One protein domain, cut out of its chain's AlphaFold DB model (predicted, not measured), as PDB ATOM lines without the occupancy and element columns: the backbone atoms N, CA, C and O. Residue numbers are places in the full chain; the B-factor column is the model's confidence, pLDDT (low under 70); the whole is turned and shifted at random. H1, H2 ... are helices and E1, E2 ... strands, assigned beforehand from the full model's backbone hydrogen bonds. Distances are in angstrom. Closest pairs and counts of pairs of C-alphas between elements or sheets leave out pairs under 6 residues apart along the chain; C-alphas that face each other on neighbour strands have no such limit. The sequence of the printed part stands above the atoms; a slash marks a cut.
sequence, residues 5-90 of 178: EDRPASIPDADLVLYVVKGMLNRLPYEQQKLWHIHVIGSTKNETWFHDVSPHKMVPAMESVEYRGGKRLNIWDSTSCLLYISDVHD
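Overview. This is residues 5 to 90 of the 178 residues of the protein "Glutathione S-transferase" of Cordyceps militaris (UniProt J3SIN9). A small, strongly twisted sheet of four strands has helix H4 slantwise over E3 and E4 on one face, and residues 26 to 32 stick out. The printed part has 86 residues with four named helices and four named strands, in the order E1 H1 H2 E2 H3 E3 E4 H4. The mixed sheet runs E2 E1 E3 E4, and the class is mixed, helices and strands. It is compact, with a radius of gyration of the C-alphas of 12.3 A and spans of 34 by 33 by 24 A.

Arrangement. Residues 5 to 16 hold no named element and lead to E1, residues 17 to 20. Between E1 and its parallel neighbour E2, residues 37 to 40, come H1, residues 22 to 25, and H2, residues 30 to 33: a strand-helix-strand unit, two parallel strands with helices between, its crossover right-handed. N 18 and O 37 are 2.9 A apart, within hydrogen-bond range. H1 only grazes the sheet; H2 and H3, residues 48 to 52, are not on it. E3, residues 61 to 68, is antiparallel to E1 at 162 degrees, with N 19 and O 61 at 2.8 A. E3 and E4, residues 71 to 76, form an antiparallel hairpin, with N 62 and O 75 at 2.7 A. H4, residues 78 to 89, is on the sheet at a height of 9.8 A, two layers with the helix on one face; its closest C-alpha pair with E3 is Ala 61 and Cys 81, 6.7 A. In H4 every O i to N i+4 pair is within hydrogen-bond range; H3 has 0 of 1, but 2 of 2 O i to N i+3 pairs; H1 and H2 are too short for an i+4 pair.

Along the chain. E1 begins at C-alpha 17 (163.349, 133.713, 168.510). E3 measures 18.0 A and bends by 79 degrees at residue 65; E4 measures 15.1 A. H4 measures 16.4 A and ends at C-alpha 89 (151.041, 132.877, 176.384).

Size, cuts and confidence. The farthest C-alphas, Asn 46 and Asp 90, are 35.1 A apart. The printed part has no cut and no long link. The mean pLDDT of the printed part is 82.7; residues 5, 28 to 33, 35, 86, 89 and 90 are under 70.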
ATOM      1  N   GLU A   5     179.524 131.260 167.877       60.19
ATOM      2  CA  GLU A   5     180.157 132.518 167.449       60.19
ATOM      3  C   GLU A   5     179.769 132.929 166.017       60.19
ATOM      4  O   GLU A   5     179.837 134.112 165.695       60.19
ATOM      5  N   ASP A   6     179.287 131.992 165.190       80.00
ATOM      6  CA  ASP A   6     178.791 132.271 163.833       80.00
ATOM      7  C   ASP A   6     177.275 132.589 163.784       80.00
ATOM      8  O   ASP A   6     176.707 132.742 162.697       80.00
ATOM      9  N   ARG A   7     176.591 132.687 164.939       87.12
ATOM     10  CA  ARG A   7     175.172 133.083 165.023       87.12
ATOM     11  C   ARG A   7     175.001 134.514 164.479       87.12
ATOM     12  O   ARG A   7     175.687 135.424 164.945       87.12
ATOM     13  N   PRO A   8     174.081 134.758 163.523       90.06
ATOM     14  CA  PRO A   8     173.888 136.087 162.956       90.06
ATOM     15  C   PRO A   8     173.572 137.142 164.023       90.06
ATOM     16  O   PRO A   8     172.596 137.019 164.760       90.06
ATOM     17  N   ALA A   9     174.343 138.234 164.039       88.25
ATOM     18  CA  ALA A   9     174.170 139.343 164.987       88.25
ATOM     19  C   ALA A   9     172.807 140.057 164.879       88.25
ATOM     20  O   ALA A   9     172.434 140.828 165.758       88.25
ATOM     21  N   SER A  10     172.058 139.821 163.797       88.38
ATOM     22  CA  SER A  10     170.688 140.314 163.628       88.38
ATOM     23  C   SER A  10     169.665 139.577 164.494       88.38
ATOM     24  O   SER A  10     168.544 140.067 164.638       88.38
ATOM     25  N   ILE A  11     170.022 138.417 165.051       91.19
ATOM     26  CA  ILE A  11     169.131 137.630 165.895       91.19
ATOM     27  C   ILE A  11     169.257 138.127 167.341       91.19
ATOM     28  O   ILE A  11     170.327 137.994 167.942       91.19
ATOM     29  N   PRO A  12     168.179 138.652 167.942       88.56
ATOM     30  CA  PRO A  12     168.223 139.225 169.277       88.56
ATOM     31  C   PRO A  12     168.494 138.163 170.350       88.56
ATOM     32  O   PRO A  12     168.036 137.017 170.274       88.56
ATOM     33  N   ASP A  13     169.219 138.572 171.388       84.81
ATOM     34  CA  ASP A  13     169.501 137.743 172.567       84.81
ATOM     35  C   ASP A  13     168.434 137.869 173.662       84.81
ATOM     36  O   ASP A  13     168.338 137.000 174.530       84.81
ATOM     37  N   ALA A  14     167.631 138.936 173.617       82.56
ATOM     38  CA  ALA A  14     166.630 139.257 174.633       82.56
ATOM     39  C   ALA A  14     165.199 138.823 174.265       82.56
ATOM     40  O   ALA A  14     164.363 138.690 175.157       82.56
ATOM     41  N   ASP A  15     164.919 138.573 172.983       87.25
ATOM     42  CA  ASP A  15     163.565 138.282 172.494       87.25
ATOM     43  C   ASP A  15     163.370 136.796 172.212       87.25
ATOM     44  O   ASP A  15     164.327 136.097 171.891       87.25
ATOM     45  N   LEU A  16     162.127 136.310 172.254       87.56
ATOM     46  CA  LEU A  16     161.792 134.969 171.773       87.56
ATOM     47  C   LEU A  16     162.106 134.890 170.276       87.56
ATOM     48  O   LEU A  16     161.569 135.671 169.483       87.56
ATOM     49  N   VAL A  17     162.962 133.940 169.904       92.50
ATOM     50  CA  VAL A  17     163.349 133.713 168.510       92.50
ATOM     51  C   VAL A  17     162.685 132.445 168.012       92.50
ATOM     52  O   VAL A  17     162.835 131.398 168.637       92.50
ATOM     53  N   LEU A  18     161.991 132.524 166.879       89.56
ATOM     54  CA  LEU A  18     161.446 131.380 166.157       89.56
ATOM     55  C   LEU A  18     162.225 131.174 164.854       89.56
ATOM     56  O   LEU A  18     162.293 132.058 164.003       89.56
ATOM     57  N   TYR A  19     162.772 129.977 164.683       92.94
ATOM     58  CA  TYR A  19     163.513 129.550 163.506       92.94
ATOM     59  C   TYR A  19     162.623 128.748 162.569       92.94
ATOM     60  O   TYR A  19     162.069 127.711 162.943       92.94
ATOM     61  N   VAL A  20     162.519 129.209 161.326       87.38
ATOM     62  CA  VAL A  20     161.700 128.576 160.286       87.38
ATOM     63  C   VAL A  20     162.429 128.563 158.950       87.38
ATOM     64  O   VAL A  20     163.375 129.307 158.733       87.38
ATOM     65  N   VAL A  21     161.955 127.749 158.010       90.38
ATOM     66  CA  VAL A  21     162.305 127.899 156.589       90.38
ATOM     67  C   VAL A  21     161.287 128.801 155.894       90.38
ATOM     68  O   VAL A  21     160.139 128.911 156.331       90.38
ATOM     69  N   LYS A  22     161.667 129.404 154.762       84.25
ATOM     70  CA  LYS A  22     160.825 130.365 154.020       84.25
ATOM     71  C   LYS A  22     159.408 129.853 153.732       84.25
ATOM     72  O   LYS A  22     158.438 130.587 153.891       84.25
ATOM     73  N   GLY A  23     159.274 128.579 153.352       75.81
ATOM     74  CA  GLY A  23     157.969 127.969 153.078       75.81
ATOM     75  C   GLY A  23     157.046 127.892 154.302       75.81
ATOM     76  O   GLY A  23     155.831 127.945 154.146       75.81
ATOM     77  N   MET A  24     157.608 127.800 155.510       71.31
ATOM     78  CA  MET A  24     156.856 127.757 156.767       71.31
ATOM     79  C   MET A  24     156.460 129.161 157.231       71.31
ATOM     80  O   MET A  24     155.316 129.346 157.636       71.31
ATOM     81  N   LEU A  25     157.342 130.160 157.084       72.69
ATOM     82  CA  LEU A  25     157.011 131.563 157.374       72.69
ATOM     83  C   LEU A  25     155.773 132.025 156.593       72.69
ATOM     84  O   LEU A  25     154.853 132.593 157.171       72.69
ATOM     85  N   ASN A  26     155.712 131.709 155.297       72.75
ATOM     86  CA  ASN A  26     154.593 132.090 154.429       72.75
ATOM     87  C   ASN A  26     153.235 131.501 154.863       72.75
ATOM     88  O   ASN A  26     152.199 131.953 154.387       72.75
ATOM     89  N   ARG A  27     153.232 130.479 155.730       71.44
ATOM     90  CA  ARG A  27     152.020 129.842 156.267       71.44
ATOM     91  C   ARG A  27     151.585 130.430 157.614       71.44
ATOM     92  O   ARG A  27     150.486 130.123 158.067       71.44
ATOM     93  N   LEU A  28     152.421 131.252 158.256       58.50
ATOM     94  CA  LEU A  28     152.084 131.912 159.516       58.50
ATOM     95  C   LEU A  28     151.233 133.165 159.255       58.50
ATOM     96  O   LEU A  28     151.606 133.973 158.400       58.50
ATOM     97  N   PRO A  29     150.139 133.390 160.008       69.50
ATOM     98  CA  PRO A  29     149.382 134.636 159.934       69.50
ATOM     99  C   PRO A  29     150.274 135.850 160.219       69.50
ATOM    100  O   PRO A  29     151.066 135.823 161.159       69.50
ATOM    101  N   TYR A  30     150.111 136.935 159.457       67.25
ATOM    102  CA  TYR A  30     150.940 138.143 159.581       67.25
ATOM    103  C   TYR A  30     150.988 138.708 161.011       67.25
ATOM    104  O   TYR A  30     152.048 139.108 161.482       67.25
ATOM    105  N   GLU A  31     149.872 138.674 161.741       62.56
ATOM    106  CA  GLU A  31     149.831 139.154 163.127       62.56
ATOM    107  C   GLU A  31     150.666 138.294 164.088       62.56
ATOM    108  O   GLU A  31     151.256 138.829 165.021       62.56
ATOM    109  N   GLN A  32     150.803 136.985 163.838       60.75
ATOM    110  CA  GLN A  32     151.691 136.130 164.637       60.75
ATOM    111  C   GLN A  32     153.164 136.418 164.349       60.75
ATOM    112  O   GLN A  32     153.996 136.316 165.247       60.75
ATOM    113  N   GLN A  33     153.487 136.843 163.125       66.94
ATOM    114  CA  GLN A  33     154.857 137.203 162.752       66.94
ATOM    115  C   GLN A  33     155.375 138.443 163.491       66.94
ATOM    116  O   GLN A  33     156.580 138.650 163.546       66.94
ATOM    117  N   LYS A  34     154.482 139.256 164.072       71.38
ATOM    118  CA  LYS A  34     154.846 140.439 164.866       71.38
ATOM    119  C   LYS A  34     155.077 140.145 166.346       71.38
ATOM    120  O   LYS A  34     155.594 141.007 167.047       71.38
ATOM    121  N   LEU A  35     154.653 138.979 166.838       67.69
ATOM    122  CA  LEU A  35     154.751 138.647 168.263       67.69
ATOM    123  C   LEU A  35     156.169 138.243 168.665       67.69
ATOM    124  O   LEU A  35     156.549 138.420 169.821       67.69
ATOM    125  N   TRP A  36     156.935 137.695 167.722       77.38
ATOM    126  CA  TRP A  36     158.238 137.085 167.968       77.38
ATOM    127  C   TRP A  36     159.241 137.524 166.909       77.38
ATOM    128  O   TRP A  36     158.866 137.841 165.779       77.38
ATOM    129  N   HIS A  37     160.528 137.471 167.244       87.94
ATOM    130  CA  HIS A  37     161.549 137.583 166.217       87.94
ATOM    131  C   HIS A  37     161.563 136.287 165.405       87.94
ATOM    132  O   HIS A  37     161.890 135.224 165.931       87.94
ATOM    133  N   ILE A  38     161.220 136.358 164.119       89.25
ATOM    134  CA  ILE A  38     161.298 135.194 163.236       89.25
ATOM    135  C   ILE A  38     162.570 135.269 162.405       89.25
ATOM    136  O   ILE A  38     162.736 136.170 161.583       89.25
ATOM    137  N   HIS A  39     163.436 134.276 162.577       93.31
ATOM    138  CA  HIS A  39     164.620 134.104 161.757       93.31
ATOM    139  C   HIS A  39     164.387 133.008 160.713       93.31
ATOM    140  O   HIS A  39     163.996 131.881 161.032       93.31
ATOM    141  N   VAL A  40     164.627 133.338 159.441       92.56
ATOM    142  CA  VAL A  40     164.500 132.380 158.341       92.56
ATOM    143  C   VAL A  40     165.847 131.722 158.087       92.56
ATOM    144  O   VAL A  40     166.760 132.366 157.584       92.56
ATOM    145  N   ILE A  41     165.929 130.425 158.365       92.12
ATOM    146  CA  ILE A  41     167.078 129.593 158.018       92.12
ATOM    147  C   ILE A  41     167.053 129.342 156.506       92.12
ATOM    148  O   ILE A  41     166.086 128.796 155.961       92.12
ATOM    149  N   GLY A  42     168.123 129.741 155.822       90.19
ATOM    150  CA  GLY A  42     168.342 129.491 154.402       90.19
ATOM    151  C   GLY A  42     168.700 128.032 154.121       90.19
ATOM    152  O   GLY A  42     168.218 127.456 153.145       90.19
ATOM    153  N   SER A  43     169.500 127.402 154.986       91.50
ATOM    154  CA  SER A  43     169.790 125.965 154.906       91.50
ATOM    155  C   SER A  43     170.106 125.364 156.269       91.50
ATOM    156  O   SER A  43     171.186 125.576 156.816       91.50
ATOM    157  N   THR A  44     169.225 124.498 156.775       89.25
ATOM    158  CA  THR A  44     169.449 123.821 158.063       89.25
ATOM    159  C   THR A  44     170.663 122.890 158.043       89.25
ATOM    160  O   THR A  44     171.218 122.570 159.088       89.25
ATOM    161  N   LYS A  45     171.118 122.462 156.859       89.62
ATOM    162  CA  LYS A  45     172.321 121.639 156.703       89.62
ATOM    163  C   LYS A  45     173.605 122.465 156.789       89.62
ATOM    164  O   LYS A  45     174.559 122.003 157.412       89.62
ATOM    165  N   ASN A  46     173.625 123.632 156.144       90.12
ATOM    166  CA  ASN A  46     174.848 124.408 155.927       90.12
ATOM    167  C   ASN A  46     175.058 125.500 156.980       90.12
ATOM    168  O   ASN A  46     176.196 125.876 157.235       90.12
ATOM    169  N   GLU A  47     173.990 125.989 157.607       91.38
ATOM    170  CA  GLU A  47     174.074 126.939 158.715       91.38
ATOM    171  C   GLU A  47     174.403 126.193 160.006       91.38
ATOM    172  O   GLU A  47     173.541 125.881 160.822       91.38
ATOM    173  N   THR A  48     175.672 125.828 160.155       92.00
ATOM    174  CA  THR A  48     176.141 124.940 161.224       92.00
ATOM    175  C   THR A  48     175.978 125.515 162.627       92.00
ATOM    176  O   THR A  48     175.812 124.739 163.562       92.00
ATOM    177  N   TRP A  49     175.947 126.843 162.782       91.38
ATOM    178  CA  TRP A  49     175.652 127.497 164.065       91.38
ATOM    179  C   TRP A  49     174.248 127.138 164.585       91.38
ATOM    180  O   TRP A  49     174.034 127.026 165.788       91.38
ATOM    181  N   PHE A  50     173.290 126.879 163.685       93.06
ATOM    182  CA  PHE A  50     171.929 126.490 164.055       93.06
ATOM    183  C   PHE A  50     171.872 125.080 164.666       93.06
ATOM    184  O   PHE A  50     170.895 124.729 165.327       93.06
ATOM    185  N   HIS A  51     172.909 124.252 164.489       93.00
ATOM    186  CA  HIS A  51     172.934 122.883 165.028       93.00
ATOM    187  C   HIS A  51     173.028 122.877 166.558       93.00
ATOM    188  O   HIS A  51     172.566 121.924 167.181       93.00
ATOM    189  N   ASP A  52     173.526 123.957 167.164       89.19
ATOM    190  CA  ASP A  52     173.495 124.151 168.618       89.19
ATOM    191  C   ASP A  52     172.072 124.448 169.134       89.19
ATOM    192  O   ASP A  52     171.741 124.129 170.279       89.19
ATOM    193  N   VAL A  53     171.202 125.015 168.285       90.62
ATOM    194  CA  VAL A  53     169.780 125.265 168.583       90.62
ATOM    195  C   VAL A  53     168.935 124.016 168.326       90.62
ATOM    196  O   VAL A  53     168.148 123.606 169.177       90.62
ATOM    197  N   SER A  54     169.113 123.386 167.164       92.06
ATOM    198  CA  SER A  54     168.413 122.170 166.747       92.06
ATOM    199  C   SER A  54     169.438 121.120 166.308       92.06
ATOM    200  O   SER A  54     169.831 121.096 165.136       92.06
ATOM    201  N   PRO A  55     169.861 120.209 167.208       90.06
ATOM    202  CA  PRO A  55     170.856 119.174 166.898       90.06
ATOM    203  C   PRO A  55     170.451 118.266 165.732       90.06
ATOM    204  O   PRO A  55     171.296 117.744 165.003       90.06
ATOM    205  N   HIS A  56     169.142 118.116 165.517       89.75
ATOM    206  CA  HIS A  56     168.567 117.353 164.412       89.75
ATOM    207  C   HIS A  56     168.538 118.114 163.082       89.75
ATOM    208  O   HIS A  56     168.182 117.526 162.063       89.75
ATOM    209  N   LYS A  57     168.942 119.391 163.060       92.81
ATOM    210  CA  LYS A  57     169.000 120.230 161.852       92.81
ATOM    211  C   LYS A  57     167.618 120.421 161.221       92.81
ATOM    212  O   LYS A  57     167.475 120.470 159.997       92.81
ATOM    213  N   MET A  58     166.593 120.509 162.066       89.25
ATOM    214  CA  MET A  58     165.195 120.650 161.659       89.25
ATOM    215  C   MET A  58     164.552 121.891 162.274       89.25
ATOM    216  O   MET A  58     164.953 122.354 163.342       89.25
ATOM    217  N   VAL A  59     163.531 122.395 161.585       86.75
ATOM    218  CA  VAL A  59     162.630 123.462 162.037       86.75
ATOM    219  C   VAL A  59     161.197 122.905 162.163       86.75
ATOM    220  O   VAL A  59     160.883 121.931 161.473       86.75
ATOM    221  N   PRO A  60     160.305 123.505 162.976       88.81
ATOM    222  CA  PRO A  60     160.532 124.699 163.789       88.81
ATOM    223  C   PRO A  60     161.473 124.429 164.967       88.81
ATOM    224  O   PRO A  60     161.546 123.314 165.484       88.81
ATOM    225  N   ALA A  61     162.198 125.467 165.367       92.50
ATOM    226  CA  ALA A  61     162.953 125.513 166.614       92.50
ATOM    227  C   ALA A  61     162.867 126.928 167.196       92.50
ATOM    228  O   ALA A  61     162.559 127.871 166.470       92.50
ATOM    229  N   MET A  62     163.132 127.099 168.485       90.88
ATOM    230  CA  MET A  62     163.062 128.378 169.176       90.88
ATOM    231  C   MET A  62     164.183 128.530 170.197       90.88
ATOM    232  O   MET A  62     164.658 127.550 170.768       90.88
ATOM    233  N   GLU A  63     164.539 129.775 170.482       92.31
ATOM    234  CA  GLU A  63     165.308 130.142 171.670       92.31
ATOM    235  C   GLU A  63     164.413 130.945 172.616       92.31
ATOM    236  O   GLU A  63     163.869 131.986 172.238       92.31
ATOM    237  N   SER A  64     164.270 130.491 173.862       89.06
ATOM    238  CA  SER A  64     163.461 131.176 174.877       89.06
ATOM    239  C   SER A  64     164.022 132.542 175.257       89.06
ATOM    240  O   SER A  64     165.224 132.773 175.154       89.06
ATOM    241  N   VAL A  65     163.184 133.414 175.818       84.00
ATOM    242  CA  VAL A  65     163.652 134.612 176.548       84.00
ATOM    243  C   VAL A  65     164.310 134.259 177.888       84.00
ATOM    244  O   VAL A  65     165.096 135.035 178.422       84.00
ATOM    245  N   GLU A  66     164.000 133.085 178.447       82.75
ATOM    246  CA  GLU A  66     164.573 132.629 179.714       82.75
ATOM    247  C   GLU A  66     166.042 132.218 179.573       82.75
ATOM    248  O   GLU A  66     166.421 131.530 178.623       82.75
ATOM    249  N   TYR A  67     166.841 132.567 180.584       83.06
ATOM    250  CA  TYR A  67     168.225 132.128 180.740       83.06
ATOM    251  C   TYR A  67     168.373 131.292 182.006       83.06
ATOM    252  O   TYR A  67     167.961 131.702 183.093       83.06
ATOM    253  N   ARG A  68     169.016 130.127 181.888       79.75
ATOM    254  CA  ARG A  68     169.378 129.274 183.027       79.75
ATOM    255  C   ARG A  68     170.808 128.787 182.861       79.75
ATOM    256  O   ARG A  68     171.182 128.289 181.805       79.75
ATOM    257  N   GLY A  69     171.630 128.957 183.898       79.44
ATOM    258  CA  GLY A  69     173.028 128.508 183.868       79.44
ATOM    259  C   GLY A  69     173.858 129.126 182.735       79.44
ATOM    260  O   GLY A  69     174.729 128.459 182.188       79.44
ATOM    261  N   GLY A  70     173.560 130.371 182.346       79.56
ATOM    262  CA  GLY A  70     174.283 131.079 181.285       79.56
ATOM    263  C   GLY A  70     173.911 130.671 179.855       79.56
ATOM    264  O   GLY A  70     174.590 131.094 178.925       79.56
ATOM    265  N   LYS A  71     172.852 129.875 179.656       82.75
ATOM    266  CA  LYS A  71     172.326 129.533 178.326       82.75
ATOM    267  C   LYS A  71     170.824 129.772 178.239       82.75
ATOM    268  O   LYS A  71     170.106 129.659 179.235       82.75
ATOM    269  N   ARG A  72     170.364 130.084 177.030       87.31
ATOM    270  CA  ARG A  72     168.941 130.105 176.680       87.31
ATOM    271  C   ARG A  72     168.419 128.678 176.579       87.31
ATOM    272  O   ARG A  72     169.186 127.752 176.301       87.31
ATOM    273  N   LEU A  73     167.121 128.493 176.797       89.75
ATOM    274  CA  LEU A  73     166.484 127.221 176.488       89.75
ATOM    275  C   LEU A  73     166.298 127.124 174.970       89.75
ATOM    276  O   LEU A  73     165.515 127.872 174.383       89.75
ATOM    277  N   ASN A  74     167.004 126.173 174.360       92.19
ATOM    278  CA  ASN A  74     166.799 125.793 172.969       92.19
ATOM    279  C   ASN A  74     165.666 124.771 172.913       92.19
ATOM    280  O   ASN A  74     165.718 123.730 173.570       92.19
ATOM    281  N   ILE A  75     164.635 125.090 172.144       90.06
ATOM    282  CA  ILE A  75     163.413 124.305 172.023       90.06
ATOM    283  C   ILE A  75     163.342 123.861 170.576       90.06
ATOM    284  O   ILE A  75     163.322 124.671 169.661       90.06
ATOM    285  N   TRP A  76     163.314 122.567 170.348       88.69
ATOM    286  CA  TRP A  76     163.176 121.980 169.025       88.69
ATOM    287  C   TRP A  76     162.118 120.889 169.119       88.69
ATOM    288  O   TRP A  76     161.701 120.550 170.222       88.69
ATOM    289  N   ASP A  77     161.683 120.375 167.970       82.50
ATOM    290  CA  ASP A  77     160.432 119.622 167.811       82.50
ATOM    291  C   ASP A  77     159.172 120.512 167.862       82.50
ATOM    292  O   ASP A  77     159.036 121.445 168.658       82.50
ATOM    293  N   SER A  78     158.237 120.232 166.950       75.81
ATOM    294  CA  SER A  78     157.032 121.041 166.745       75.81
ATOM    295  C   SER A  78     156.090 120.986 167.945       75.81
ATOM    296  O   SER A  78     155.477 122.000 168.284       75.81
ATOM    297  N   THR A  79     156.016 119.842 168.626       76.44
ATOM    298  CA  THR A  79     155.172 119.663 169.812       76.44
ATOM    299  C   THR A  79     155.731 120.452 170.984       76.44
ATOM    300  O   THR A  79     155.003 121.209 171.623       76.44
ATOM    301  N   SER A  80     157.037 120.352 171.221       79.25
ATOM    302  CA  SER A  80     157.711 121.100 172.288       79.25
ATOM    303  C   SER A  80     157.632 122.613 172.071       79.25
ATOM    304  O   SER A  80     157.406 123.360 173.023       79.25
ATOM    305  N   CYS A  81     157.731 123.075 170.816       80.06
ATOM    306  CA  CYS A  81     157.538 124.488 170.492       80.06
ATOM    307  C   CYS A  81     156.120 124.971 170.825       80.06
ATOM    308  O   CYS A  81     155.949 126.010 171.464       80.06
ATOM    309  N   LEU A  82     155.097 124.206 170.429       70.38
ATOM    310  CA  LEU A  82     153.702 124.544 170.717       70.38
ATOM    311  C   LEU A  82     153.417 124.550 172.219       70.38
ATOM    312  O   LEU A  82     152.786 125.485 172.709       70.38
ATOM    313  N   LEU A  83     153.908 123.551 172.955       73.81
ATOM    314  CA  LEU A  83     153.753 123.490 174.408       73.81
ATOM    315  C   LEU A  83     154.394 124.697 175.091       73.81
ATOM    316  O   LEU A  83     153.744 125.331 175.916       73.81
ATOM    317  N   TYR A  84     155.610 125.075 174.696       80.56
ATOM    318  CA  TYR A  84     156.276 126.252 175.250       80.56
ATOM    319  C   TYR A  84     155.487 127.542 174.992       80.56
ATOM    320  O   TYR A  84     155.222 128.298 175.924       80.56
ATOM    321  N   ILE A  85     155.063 127.785 173.745       71.81
ATOM    322  CA  ILE A  85     154.260 128.968 173.387       71.81
ATOM    323  C   ILE A  85     152.984 129.014 174.227       71.81
ATOM    324  O   ILE A  85     152.602 130.066 174.735       71.81
ATOM    325  N   SER A  86     152.348 127.863 174.411       67.81
ATOM    326  CA  SER A  86     151.153 127.734 175.236       67.81
ATOM    327  C   SER A  86     151.434 128.038 176.695       67.81
ATOM    328  O   SER A  86     150.666 128.732 177.351       67.81
ATOM    329  N   ASP A  87     152.546 127.539 177.222       72.75
ATOM    330  CA  ASP A  87     152.907 127.777 178.607       72.75
ATOM    331  C   ASP A  87     153.189 129.246 178.898       72.75
ATOM    332  O   ASP A  87     152.739 129.750 179.928       72.75
ATOM    333  N   VAL A  88     153.829 129.937 177.956       73.50
ATOM    334  CA  VAL A  88     154.147 131.363 178.062       73.50
ATOM    335  C   VAL A  88     152.918 132.253 177.845       73.50
ATOM    336  O   VAL A  88     152.727 133.221 178.578       73.50
ATOM    337  N   HIS A  89     152.090 131.957 176.841       68.50
ATOM    338  CA  HIS A  89     151.041 132.877 176.384       68.50
ATOM    339  C   HIS A  89     149.629 132.515 176.850       68.50
ATOM    340  O   HIS A  89     148.755 133.380 176.855       68.50
ATOM    341  N   ASP A  90     149.393 131.276 177.275       63.84
ATOM    342  CA  ASP A  90     148.108 130.814 177.797       63.84
ATOM    343  C   ASP A  90     148.194 130.547 179.306       63.84
ATOM    344  O   ASP A  90     148.024 129.431 179.808       63.84
TER     345      ASP A  90